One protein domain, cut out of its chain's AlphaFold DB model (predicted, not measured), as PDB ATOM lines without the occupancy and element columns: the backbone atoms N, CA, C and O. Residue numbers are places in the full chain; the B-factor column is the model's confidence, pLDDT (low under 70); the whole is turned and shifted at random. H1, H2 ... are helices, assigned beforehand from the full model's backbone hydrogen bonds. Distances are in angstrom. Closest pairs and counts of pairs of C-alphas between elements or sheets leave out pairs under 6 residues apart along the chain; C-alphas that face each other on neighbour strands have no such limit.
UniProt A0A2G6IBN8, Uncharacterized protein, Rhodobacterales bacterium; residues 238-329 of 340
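AT A GLANCE: This is residues 238 to 329 of the 340 residues of an uncharacterized protein of Rhodobacterales bacterium (UniProt A0A2G6IBN8). Little of this domain is regular: a long looping stretch, residues 256 to 313, fills the space between the long helix H3 at one end and a corner of two short helices, H1 and H2, at the other. The printed part has 92 residues with three named helices, H1, H2, H3 in chain order, and no named strand; it is all helix by class, with only 31 residues in named elements. It is compact, with a radius of gyration of the C-alphas of 13.8 A and spans of 39 by 29 by 23 A.

HOW THE PARTS SIT: Start at H3, residues 314 to 329, which touches no helix. H1, residues 240 to 246, and H2, residues 248 to 255, touch only at the corner by their tight link; their closest C-alphas, of Val 244 and Tyr 250, are 4.8 A apart. They run opposite ways at a steep tilt of 63 degrees. In H1, H2 and H3 every O i to N i+4 pair is within hydrogen-bond range.

IN THESE COORDINATES: Find C-alpha 314 at (198.399, 159.435, 167.604); H3 runs 22.5 A from there to C-alpha 329 at (218.818, 160.020, 158.121). H1 spans 9.9 A, H2 10.3 A.

THE WHOLE: The farthest C-alphas, of Ala 255 and His 310, are 41.1 A apart. The printed part has no cut; the H2 to H3 link is long. Look for pLDDT under 70 at 17 residues, among them 263 to 268 and 303 to 308.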
ATOM      1  N   LEU A 238     200.249 150.997 185.615       65.44
ATOM      2  CA  LEU A 238     201.526 151.418 186.182       65.44
ATOM      3  C   LEU A 238     201.836 152.849 185.767       65.44
ATOM      4  O   LEU A 238     201.827 153.195 184.587       65.44
ATOM      5  N   ARG A 239     202.129 153.673 186.763       71.38
ATOM      6  CA  ARG A 239     202.539 155.061 186.563       71.38
ATOM      7  C   ARG A 239     203.990 155.101 186.074       71.38
ATOM      8  O   ARG A 239     204.762 154.230 186.470       71.38
ATOM      9  N   PRO A 240     204.423 156.112 185.299       68.44
ATOM     10  CA  PRO A 240     205.809 156.197 184.823       68.44
ATOM     11  C   PRO A 240     206.865 156.068 185.934       68.44
ATOM     12  O   PRO A 240     207.847 155.356 185.759       68.44
ATOM     13  N   ALA A 241     206.623 156.642 187.117       68.56
ATOM     14  CA  ALA A 241     207.485 156.433 188.288       68.56
ATOM     15  C   ALA A 241     207.586 154.957 188.715       68.56
ATOM     16  O   ALA A 241     208.657 154.464 189.048       68.56
ATOM     17  N   GLU A 242     206.471 154.231 188.692       72.75
ATOM     18  CA  GLU A 242     206.437 152.810 189.043       72.75
ATOM     19  C   GLU A 242     207.131 151.962 187.979       72.75
ATOM     20  O   GLU A 242     207.775 150.979 188.330       72.75
ATOM     21  N   ILE A 243     207.042 152.353 186.703       75.50
ATOM     22  CA  ILE A 243     207.802 151.731 185.611       75.50
ATOM     23  C   ILE A 243     209.301 151.908 185.867       75.50
ATOM     24  O   ILE A 243     210.026 150.921 185.871       75.50
ATOM     25  N   VAL A 244     209.748 153.130 186.181       76.94
ATOM     26  CA  VAL A 244     211.155 153.411 186.518       76.94
ATOM     27  C   VAL A 244     211.643 152.572 187.697       76.94
ATOM     28  O   VAL A 244     212.762 152.078 187.661       76.94
ATOM     29  N   HIS A 245     210.820 152.371 188.726       74.50
ATOM     30  CA  HIS A 245     211.219 151.571 189.887       74.50
ATOM     31  C   HIS A 245     211.189 150.056 189.655       74.50
ATOM     32  O   HIS A 245     211.881 149.327 190.363       74.50
ATOM     33  N   ARG A 246     210.365 149.564 188.726       77.06
ATOM     34  CA  ARG A 246     210.157 148.122 188.508       77.06
ATOM     35  C   ARG A 246     210.968 147.558 187.351       77.06
ATOM     36  O   ARG A 246     211.246 146.364 187.357       77.06
ATOM     37  N   ASP A 247     211.313 148.385 186.371       84.00
ATOM     38  CA  ASP A 247     212.030 147.962 185.177       84.00
ATOM     39  C   ASP A 247     213.510 148.391 185.253       84.00
ATOM     40  O   ASP A 247     213.802 149.594 185.253       84.00
ATOM     41  N   PRO A 248     214.463 147.435 185.293       88.44
ATOM     42  CA  PRO A 248     215.891 147.735 185.357       88.44
ATOM     43  C   PRO A 248     216.393 148.626 184.217       88.44
ATOM     44  O   PRO A 248     217.318 149.412 184.429       88.44
ATOM     45  N   LEU A 249     215.792 148.539 183.023       88.94
ATOM     46  CA  LEU A 249     216.155 149.388 181.892       88.94
ATOM     47  C   LEU A 249     215.808 150.846 182.195       88.94
ATOM     48  O   LEU A 249     216.669 151.715 182.090       88.94
ATOM     49  N   TYR A 250     214.571 151.121 182.611       87.38
ATOM     50  CA  TYR A 250     214.147 152.485 182.933       87.38
ATOM     51  C   TYR A 250     214.906 153.048 184.136       87.38
ATOM     52  O   TYR A 250     215.333 154.201 184.089       87.38
ATOM     53  N   ALA A 251     215.131 152.236 185.174       87.25
ATOM     54  CA  ALA A 251     215.946 152.619 186.323       87.25
ATOM     55  C   ALA A 251     217.350 153.058 185.888       87.25
ATOM     56  O   ALA A 251     217.834 154.112 186.304       87.25
ATOM     57  N   ARG A 252     217.990 152.273 185.010       90.62
ATOM     58  CA  ARG A 252     219.331 152.572 184.511       90.62
ATOM     59  C   ARG A 252     219.351 153.822 183.642       90.62
ATOM     60  O   ARG A 252     220.211 154.672 183.834       90.62
ATOM     61  N   LEU A 253     218.384 153.968 182.740       89.62
ATOM     62  CA  LEU A 253     218.291 155.143 181.881       89.62
ATOM     63  C   LEU A 253     218.045 156.431 182.684       89.62
ATOM     64  O   LEU A 253     218.567 157.475 182.316       89.62
ATOM     65  N   VAL A 254     217.303 156.387 183.790       87.62
ATOM     66  CA  VAL A 254     217.191 157.543 184.698       87.62
ATOM     67  C   VAL A 254     218.513 157.795 185.431       87.62
ATOM     68  O   VAL A 254     218.970 158.934 185.483       87.62
ATOM     69  N   ALA A 255     219.156 156.747 185.958       88.06
ATOM     70  CA  ALA A 255     220.419 156.867 186.693       88.06
ATOM     71  C   ALA A 255     221.568 157.432 185.837       88.06
ATOM     72  O   ALA A 255     222.376 158.213 186.332       88.06
ATOM     73  N   ASP A 256     221.608 157.076 184.554       89.06
ATOM     74  CA  ASP A 256     222.595 157.562 183.585       89.06
ATOM     75  C   ASP A 256     222.233 158.951 183.009       89.06
ATOM     76  O   ASP A 256     222.933 159.471 182.141       89.06
ATOM     77  N   GLY A 257     221.132 159.567 183.459       87.44
ATOM     78  CA  GLY A 257     220.665 160.867 182.969       87.44
ATOM     79  C   GLY A 257     220.035 160.818 181.574       87.44
ATOM     80  O   GLY A 257     219.797 161.860 180.967       87.44
ATOM     81  N   HIS A 258     219.746 159.622 181.053       87.88
ATOM     82  CA  HIS A 258     219.107 159.429 179.756       87.88
ATOM     83  C   HIS A 258     217.621 159.795 179.736       87.88
ATOM     84  O   HIS A 258     217.129 160.273 178.713       87.88
ATOM     85  N   LEU A 259     216.928 159.594 180.857       88.75
ATOM     86  CA  LEU A 259     215.527 159.950 181.055       88.75
ATOM     87  C   LEU A 259     215.384 160.932 182.215       88.75
ATOM     88  O   LEU A 259     215.963 160.731 183.280       88.75
ATOM     89  N   GLU A 260     214.534 161.937 182.032       88.19
ATOM     90  CA  GLU A 260     214.156 162.878 183.081       88.19
ATOM     91  C   GLU A 260     212.694 162.649 183.483       88.19
ATOM     92  O   GLU A 260     211.797 162.578 182.634       88.19
ATOM     93  N   LEU A 261     212.447 162.539 184.789       85.56
ATOM     94  CA  LEU A 261     211.097 162.528 185.334       85.56
ATOM     95  C   LEU A 261     210.650 163.963 185.607       85.56
ATOM     96  O   LEU A 261     211.265 164.683 186.388       85.56
ATOM     97  N   GLY A 262     209.538 164.360 185.001       79.12
ATOM     98  CA  GLY A 262     208.794 165.528 185.434       79.12
ATOM     99  C   GLY A 262     208.043 165.174 186.711       79.12
ATOM    100  O   GLY A 262     207.210 164.266 186.709       79.12
ATOM    101  N   ALA A 263     208.331 165.882 187.799       67.88
ATOM    102  CA  ALA A 263     207.652 165.718 189.076       67.88
ATOM    103  C   ALA A 263     206.887 167.007 189.400       67.88
ATOM    104  O   ALA A 263     207.510 168.004 189.767       67.88
ATOM    105  N   PRO A 264     205.556 167.048 189.234       62.59
ATOM    106  CA  PRO A 264     204.794 168.148 189.801       62.59
ATOM    107  C   PRO A 264     204.814 168.018 191.338       62.59
ATOM    108  O   PRO A 264     204.746 166.904 191.855       62.59
ATOM    109  N   GLU A 265     204.887 169.140 192.065       57.78
ATOM    110  CA  GLU A 265     204.821 169.179 193.546       57.78
ATOM    111  C   GLU A 265     203.599 168.423 194.094       57.78
ATOM    112  O   GLU A 265     203.625 167.848 195.180       57.78
ATOM    113  N   LEU A 266     202.536 168.377 193.292       57.22
ATOM    114  CA  LEU A 266     201.343 167.581 193.502       57.22
ATOM    115  C   LEU A 266     201.144 166.738 192.239       57.22
ATOM    116  O   LEU A 266     201.033 167.294 191.153       57.22
ATOM    117  N   GLY A 267     201.090 165.408 192.339       63.34
ATOM    118  CA  GLY A 267     200.674 164.550 191.221       63.34
ATOM    119  C   GLY A 267     201.572 163.352 190.925       63.34
ATOM    120  O   GLY A 267     202.432 162.962 191.707       63.34
ATOM    121  N   THR A 268     201.301 162.711 189.789       68.31
ATOM    122  CA  THR A 268     202.027 161.518 189.336       68.31
ATOM    123  C   THR A 268     203.206 161.924 188.448       68.31
ATOM    124  O   THR A 268     202.986 162.696 187.511       68.31
ATOM    125  N   PRO A 269     204.426 161.402 188.679       77.56
ATOM    126  CA  PRO A 269     205.551 161.689 187.799       77.56
ATOM    127  C   PRO A 269     205.333 161.136 186.388       77.56
ATOM    128  O   PRO A 269     204.736 160.072 186.215       77.56
ATOM    129  N   TYR A 270     205.858 161.843 185.393       82.25
ATOM    130  CA  TYR A 270     205.800 161.485 183.973       82.25
ATOM    131  C   TYR A 270     207.192 161.599 183.346       82.25
ATOM    132  O   TYR A 270     208.059 162.282 183.885       82.25
ATOM    133  N   LEU A 271     207.429 160.944 182.209       87.19
ATOM    134  CA  LEU A 271     208.676 161.128 181.459       87.19
ATOM    135  C   LEU A 271     208.621 162.449 180.687       87.19
ATOM    136  O   LEU A 271     207.653 162.698 179.968       87.19
ATOM    137  N   ARG A 272     209.647 163.297 180.809       88.69
ATOM    138  CA  ARG A 272     209.746 164.512 179.989       88.69
ATOM    139  C   ARG A 272     210.179 164.124 178.586       88.69
ATOM    140  O   ARG A 272     211.280 163.610 178.386       88.69
ATOM    141  N   LEU A 273     209.313 164.388 177.619       89.25
ATOM    142  CA  LEU A 273     209.591 164.146 176.210       89.25
ATOM    143  C   LEU A 273     209.576 165.475 175.442       89.25
ATOM    144  O   LEU A 273     209.187 166.519 175.968       89.25
ATOM    145  N   ASP A 274     210.011 165.456 174.190       88.75
ATOM    146  CA  ASP A 274     209.718 166.522 173.233       88.75
ATOM    147  C   ASP A 274     208.476 166.194 172.380       88.75
ATOM    148  O   ASP A 274     207.829 165.156 172.537       88.75
ATOM    149  N   HIS A 275     208.127 167.082 171.443       85.94
ATOM    150  CA  HIS A 275     207.000 166.873 170.520       85.94
ATOM    151  C   HIS A 275     207.171 165.651 169.593       85.94
ATOM    152  O   HIS A 275     206.199 165.187 168.993       85.94
ATOM    153  N   GLY A 276     208.399 165.149 169.448       85.25
ATOM    154  CA  GLY A 276     208.748 163.941 168.704       85.25
ATOM    155  C   GLY A 276     208.745 162.676 169.561       85.25
ATOM    156  O   GLY A 276     209.099 161.619 169.046       85.25
ATOM    157  N   PHE A 277     208.319 162.762 170.828       87.75
ATOM    158  CA  PHE A 277     208.345 161.658 171.788       87.75
ATOM    159  C   PHE A 277     209.764 161.169 172.121       87.75
ATOM    160  O   PHE A 277     209.958 160.024 172.536       87.75
ATOM    161  N   HIS A 278     210.767 162.030 171.952       89.81
ATOM    162  CA  HIS A 278     212.136 161.740 172.363       89.81
ATOM    163  C   HIS A 278     212.351 162.172 173.812       89.81
ATOM    164  O   HIS A 278     211.849 163.233 174.190       89.81
ATOM    165  N   PRO A 279     213.108 161.412 174.621       91.62
ATOM    166  CA  PRO A 279     213.472 161.844 175.963       91.62
ATOM    167  C   PRO A 279     214.148 163.210 175.944       91.62
ATOM    168  O   PRO A 279     215.098 163.415 175.183       91.62
ATOM    169  N   ARG A 280     213.673 164.132 176.779       88.81
ATOM    170  CA  ARG A 280     214.294 165.444 176.954       88.81
ATOM    171  C   ARG A 280     215.199 165.421 178.183       88.81
ATOM    172  O   ARG A 280     214.785 164.959 179.240       88.81
ATOM    173  N   GLN A 281     216.412 165.934 178.021       82.25
ATOM    174  CA  GLN A 281     217.400 166.163 179.069       82.25
ATOM    175  C   GLN A 281     217.657 167.664 179.130       82.25
ATOM    176  O   GLN A 281     218.286 168.220 178.228       82.25
ATOM    177  N   ALA A 282     217.145 168.351 180.151       78.31
ATOM    178  CA  ALA A 282     217.207 169.813 180.197       78.31
ATOM    179  C   ALA A 282     216.688 170.464 178.886       78.31
ATOM    180  O   ALA A 282     215.489 170.414 178.605       78.31
ATOM    181  N   SER A 283     217.567 171.080 178.082       77.56
ATOM    182  CA  SER A 283     217.230 171.744 176.812       77.56
ATOM    183  C   SER A 283     217.483 170.900 175.552       77.56
ATOM    184  O   SER A 283     217.200 171.370 174.448       77.56
ATOM    185  N   THR A 284     217.993 169.673 175.680       86.25
ATOM    186  CA  THR A 284     218.322 168.789 174.548       86.25
ATOM    187  C   THR A 284     217.441 167.537 174.533       86.25
ATOM    188  O   THR A 284     216.865 167.155 175.548       86.25
ATOM    189  N   SER A 285     217.312 166.891 173.369       89.94
ATOM    190  CA  SER A 285     216.530 165.654 173.212       89.94
ATOM    191  C   SER A 285     217.402 164.494 172.742       89.94
ATOM    192  O   SER A 285     218.165 164.636 171.781       89.94
ATOM    193  N   TRP A 286     217.221 163.313 173.330       90.38
ATOM    194  CA  TRP A 286     217.872 162.083 172.886       90.38
ATOM    195  C   TRP A 286     217.109 161.438 171.721       90.38
ATOM    196  O   TRP A 286     216.319 160.511 171.880       90.38
ATOM    197  N   ARG A 287     217.360 161.939 170.507       85.88
ATOM    198  CA  ARG A 287     216.605 161.573 169.292       85.88
ATOM    199  C   ARG A 287     216.798 160.140 168.787       85.88
ATOM    200  O   ARG A 287     216.069 159.714 167.898       85.88
ATOM    201  N   ALA A 288     217.763 159.400 169.335       83.19
ATOM    202  CA  ALA A 288     217.965 157.990 168.995       83.19
ATOM    203  C   ALA A 288     216.879 157.078 169.592       83.19
ATOM    204  O   ALA A 288     216.713 155.948 169.142       83.19
ATOM    205  N   VAL A 289     216.142 157.566 170.594       87.12
ATOM    206  CA  VAL A 289     215.090 156.822 171.289       87.12
ATOM    207  C   VAL A 289     213.762 157.549 171.130       87.12
ATOM    208  O   VAL A 289     213.695 158.773 171.221       87.12
ATOM    209  N   THR A 290     212.692 156.789 170.925       87.44
ATOM    210  CA  THR A 290     211.315 157.292 170.891       87.44
ATOM    211  C   THR A 290     210.472 156.477 171.863       87.44
ATOM    212  O   THR A 290     210.515 155.247 171.840       87.44
ATOM    213  N   ILE A 291     209.720 157.157 172.728       86.81
ATOM    214  CA  ILE A 291     208.910 156.540 173.784       86.81
ATOM    215  C   ILE A 291     207.429 156.699 173.450       86.81
ATOM    216  O   ILE A 291     206.923 157.812 173.378       86.81
ATOM    217  N   LEU A 292     206.716 155.585 173.284       85.00
ATOM    218  CA  LEU A 292     205.297 155.556 172.917       85.00
ATOM    219  C   LEU A 292     204.493 154.697 173.897       85.00
ATOM    220  O   LEU A 292     205.051 153.836 174.577       85.00
ATOM    221  N   GLY A 293     203.173 154.884 173.933       81.19
ATOM    222  CA  GLY A 293     202.273 154.062 174.748       81.19
ATOM    223  C   GLY A 293     202.247 154.466 176.225       81.19
ATOM    224  O   GLY A 293     202.379 155.644 176.551       81.19
ATOM    225  N   VAL A 294     202.074 153.479 177.120       78.56
ATOM    226  CA  VAL A 294     201.939 153.684 178.581       78.56
ATOM    227  C   VAL A 294     203.039 154.576 179.175       78.56
ATOM    228  O   VAL A 294     202.701 155.477 179.937       78.56
ATOM    229  N   PRO A 295     204.334 154.411 178.833       82.06
ATOM    230  CA  PRO A 295     205.384 155.244 179.418       82.06
ATOM    231  C   PRO A 295     205.292 156.733 179.038       82.06
ATOM    232  O   PRO A 295     205.823 157.572 179.760       82.06
ATOM    233  N   ALA A 296     204.623 157.068 177.928       84.25
ATOM    234  CA  ALA A 296     204.384 158.449 177.502       84.25
ATOM    235  C   ALA A 296     203.086 159.051 178.086       84.25
ATOM    236  O   ALA A 296     202.836 160.249 177.913       84.25
ATOM    237  N   GLU A 297     202.258 158.257 178.782       79.44
ATOM    238  CA  GLU A 297     201.070 158.780 179.462       79.44
ATOM    239  C   GLU A 297     201.458 159.775 180.566       79.44
ATOM    240  O   GLU A 297     202.437 159.605 181.293       79.44
ATOM    241  N   GLY A 298     200.673 160.846 180.682       77.31
ATOM    242  CA  GLY A 298     200.934 161.958 181.602       77.31
ATOM    243  C   GLY A 298     201.779 163.082 180.994       77.31
ATOM    244  O   GLY A 298     201.663 164.220 181.448       77.31
ATOM    245  N   PHE A 299     202.557 162.799 179.941       81.69
ATOM    246  CA  PHE A 299     203.147 163.830 179.078       81.69
ATOM    247  C   PHE A 299     202.215 164.188 177.915       81.69
ATOM    248  O   PHE A 299     202.031 165.362 177.590       81.69
ATOM    249  N   VAL A 300     201.585 163.174 177.326       82.81
ATOM    250  CA  VAL A 300     200.472 163.326 176.388       82.81
ATOM    251  C   VAL A 300     199.309 162.437 176.813       82.81
ATOM    252  O   VAL A 300     199.480 161.350 177.371       82.81
ATOM    253  N   PHE A 301     198.106 162.917 176.555       76.81
ATOM    254  CA  PHE A 301     196.855 162.229 176.765       76.81
ATOM    255  C   PHE A 301     196.613 161.223 175.639       76.81
ATOM    256  O   PHE A 301     196.898 161.469 174.467       76.81
ATOM    257  N   PHE A 302     196.028 160.082 176.002       71.25
ATOM    258  CA  PHE A 302     195.443 159.127 175.064       71.25
ATOM    259  C   PHE A 302     196.443 158.372 174.169       71.25
ATOM    260  O   PHE A 302     196.272 158.274 172.952       71.25
ATOM    261  N   GLN A 303     197.459 157.762 174.783       67.56
ATOM    262  CA  GLN A 303     198.401 156.875 174.083       67.56
ATOM    263  C   GLN A 303     197.935 155.414 174.025       67.56
ATOM    264  O   GLN A 303     198.441 154.635 173.222       67.56
ATOM    265  N   LEU A 304     196.948 155.039 174.843       67.06
ATOM    266  CA  LEU A 304     196.433 153.667 174.940       67.06
ATOM    267  C   LEU A 304     195.256 153.358 174.007       67.06
ATOM    268  O   LEU A 304     194.618 152.312 174.113       67.06
ATOM    269  N   ALA A 305     194.933 154.268 173.093       65.00
ATOM    270  CA  ALA A 305     193.817 154.089 172.185       65.00
ATOM    271  C   ALA A 305     194.119 153.030 171.125       65.00
ATOM    272  O   ALA A 305     195.068 153.176 170.349       65.00
ATOM    273  N   LEU A 306     193.252 152.021 171.020       62.94
ATOM    274  CA  LEU A 306     193.281 151.102 169.886       62.94
ATOM    275  C   LEU A 306     193.163 151.894 168.578       62.94
ATOM    276  O   LEU A 306     192.294 152.762 168.430       62.94
ATOM    277  N   ALA A 307     194.049 151.591 167.629       67.56
ATOM    278  CA  ALA A 307     193.950 152.125 166.283       67.56
ATOM    279  C   ALA A 307     192.606 151.709 165.678       67.56
ATOM    280  O   ALA A 307     192.219 150.542 165.725       67.56
ATOM    281  N   ARG A 308     191.881 152.683 165.129       63.56
ATOM    282  CA  ARG A 308     190.628 152.433 164.422       63.56
ATOM    283  C   ARG A 308     190.901 152.458 162.922       63.56
ATOM    284  O   ARG A 308     191.660 153.323 162.478       63.56
ATOM    285  N   PRO A 309     190.278 151.567 162.136       70.44
ATOM    286  CA  PRO A 309     190.337 151.656 160.687       70.44
ATOM    287  C   PRO A 309     189.934 153.058 160.219       70.44
ATOM    288  O   PRO A 309     188.948 153.614 160.703       70.44
ATOM    289  N   HIS A 310     190.707 153.622 159.291       70.19
ATOM    290  CA  HIS A 310     190.435 154.911 158.640       70.19
ATOM    291  C   HIS A 310     190.394 156.146 159.557       70.19
ATOM    292  O   HIS A 310     189.988 157.216 159.111       70.19
ATOM    293  N   ALA A 311     190.842 156.035 160.810       68.25
ATOM    294  CA  ALA A 311     190.959 157.165 161.723       68.25
ATOM    295  C   ALA A 311     192.428 157.408 162.107       68.25
ATOM    296  O   ALA A 311     193.158 156.451 162.382       68.25
ATOM    297  N   PRO A 312     192.873 158.677 162.162       67.06
ATOM    298  CA  PRO A 312     194.221 159.001 162.601       67.06
ATOM    299  C   PRO A 312     194.416 158.550 164.053       67.06
ATOM    300  O   PRO A 312     193.631 158.887 164.940       67.06
ATOM    301  N   ASN A 313     195.476 157.781 164.300       75.94
ATOM    302  CA  ASN A 313     195.868 157.336 165.634       75.94
ATOM    303  C   ASN A 313     197.196 157.998 166.013       75.94
ATOM    304  O   ASN A 313     198.164 157.925 165.259       75.94
ATOM    305  N   ALA A 314     197.240 158.653 167.175       71.75
ATOM    306  CA  ALA A 314     198.399 159.435 167.604       71.75
ATOM    307  C   ALA A 314     199.684 158.598 167.702       71.75
ATOM    308  O   ALA A 314     200.736 159.067 167.268       71.75
ATOM    309  N   ALA A 315     199.590 157.359 168.197       75.00
ATOM    310  CA  ALA A 315     200.730 156.454 168.293       75.00
ATOM    311  C   ALA A 315     201.208 156.011 166.903       75.00
ATOM    312  O   ALA A 315     202.396 156.109 166.617       75.00
ATOM    313  N   LEU A 316     200.300 155.621 165.999       80.12
ATOM    314  CA  LEU A 316     200.675 155.259 164.624       80.12
ATOM    315  C   LEU A 316     201.297 156.434 163.865       80.12
ATOM    316  O   LEU A 316     202.305 156.259 163.189       80.12
ATOM    317  N   MET A 317     200.750 157.641 164.020       80.62
ATOM    318  CA  MET A 317     201.330 158.847 163.422       80.62
ATOM    319  C   MET A 317     202.708 159.174 164.013       80.62
ATOM    320  O   MET A 317     203.581 159.660 163.298       80.62
ATOM    321  N   ALA A 318     202.926 158.927 165.310       77.94
ATOM    322  CA  ALA A 318     204.237 159.096 165.932       77.94
ATOM    323  C   ALA A 318     205.254 158.072 165.397       77.94
ATOM    324  O   ALA A 318     206.362 158.465 165.036       77.94
ATOM    325  N   VAL A 319     204.855 156.801 165.252       82.50
ATOM    326  CA  VAL A 319     205.675 155.754 164.613       82.50
ATOM    327  C   VAL A 319     205.998 156.119 163.166       82.50
ATOM    328  O   VAL A 319     207.148 156.009 162.753       82.50
ATOM    329  N   GLU A 320     205.017 156.592 162.396       85.38
ATOM    330  CA  GLU A 320     205.232 157.006 161.008       85.38
ATOM    331  C   GLU A 320     206.241 158.159 160.916       85.38
ATOM    332  O   GLU A 320     207.178 158.098 160.118       85.38
ATOM    333  N   ARG A 321     206.090 159.198 161.749       83.12
ATOM    334  CA  ARG A 321     207.045 160.319 161.799       83.12
ATOM    335  C   ARG A 321     208.450 159.849 162.152       83.12
ATOM    336  O   ARG A 321     209.404 160.268 161.497       83.12
ATOM    337  N   TRP A 322     208.572 158.970 163.143       82.88
ATOM    338  CA  TRP A 322     209.847 158.370 163.520       82.88
ATOM    339  C   TRP A 322     210.471 157.591 162.353       82.88
ATOM    340  O   TRP A 322     211.620 157.842 161.994       82.88
ATOM    341  N   ALA A 323     209.699 156.722 161.692       84.62
ATOM    342  CA  ALA A 323     210.170 155.914 160.569       84.62
ATOM    343  C   ALA A 323     210.624 156.781 159.382       84.62
ATOM    344  O   ALA A 323     211.664 156.516 158.779       84.62
ATOM    345  N   ARG A 324     209.887 157.857 159.073       85.00
ATOM    346  CA  ARG A 324     210.284 158.837 158.048       85.00
ATOM    347  C   ARG A 324     211.580 159.557 158.421       85.00
ATOM    348  O   ARG A 324     212.434 159.731 157.557       85.00
ATOM    349  N   GLY A 325     211.737 159.944 159.688       81.44
ATOM    350  CA  GLY A 325     212.965 160.557 160.194       81.44
ATOM    351  C   GLY A 325     214.174 159.629 160.066       81.44
ATOM    352  O   GLY A 325     215.219 160.050 159.573       81.44
ATOM    353  N   LEU A 326     214.009 158.353 160.426       80.94
ATOM    354  CA  LEU A 326     215.044 157.332 160.268       80.94
ATOM    355  C   LEU A 326     215.418 157.135 158.794       80.94
ATOM    356  O   LEU A 326     216.595 157.187 158.450       80.94
ATOM    357  N   ALA A 327     214.432 156.964 157.909       83.75
ATOM    358  CA  ALA A 327     214.676 156.787 156.478       83.75
ATOM    359  C   ALA A 327     215.415 157.987 155.858       83.75
ATOM    360  O   ALA A 327     216.331 157.805 155.056       83.75
ATOM    361  N   ALA A 328     215.064 159.212 156.263       83.19
ATOM    362  CA  ALA A 328     215.749 160.423 155.821       83.19
ATOM    363  C   ALA A 328     217.202 160.495 156.318       83.19
ATOM    364  O   ALA A 328     218.077 160.914 155.565       83.19
ATOM    365  N   ALA A 329     217.470 160.061 157.555       79.12
ATOM    366  CA  ALA A 329     218.818 160.020 158.121       79.12
ATOM    367  C   ALA A 329     219.711 158.953 157.463       79.12
ATOM    368  O   ALA A 329     220.922 159.137 157.374       79.12
TER     369      ALA A 329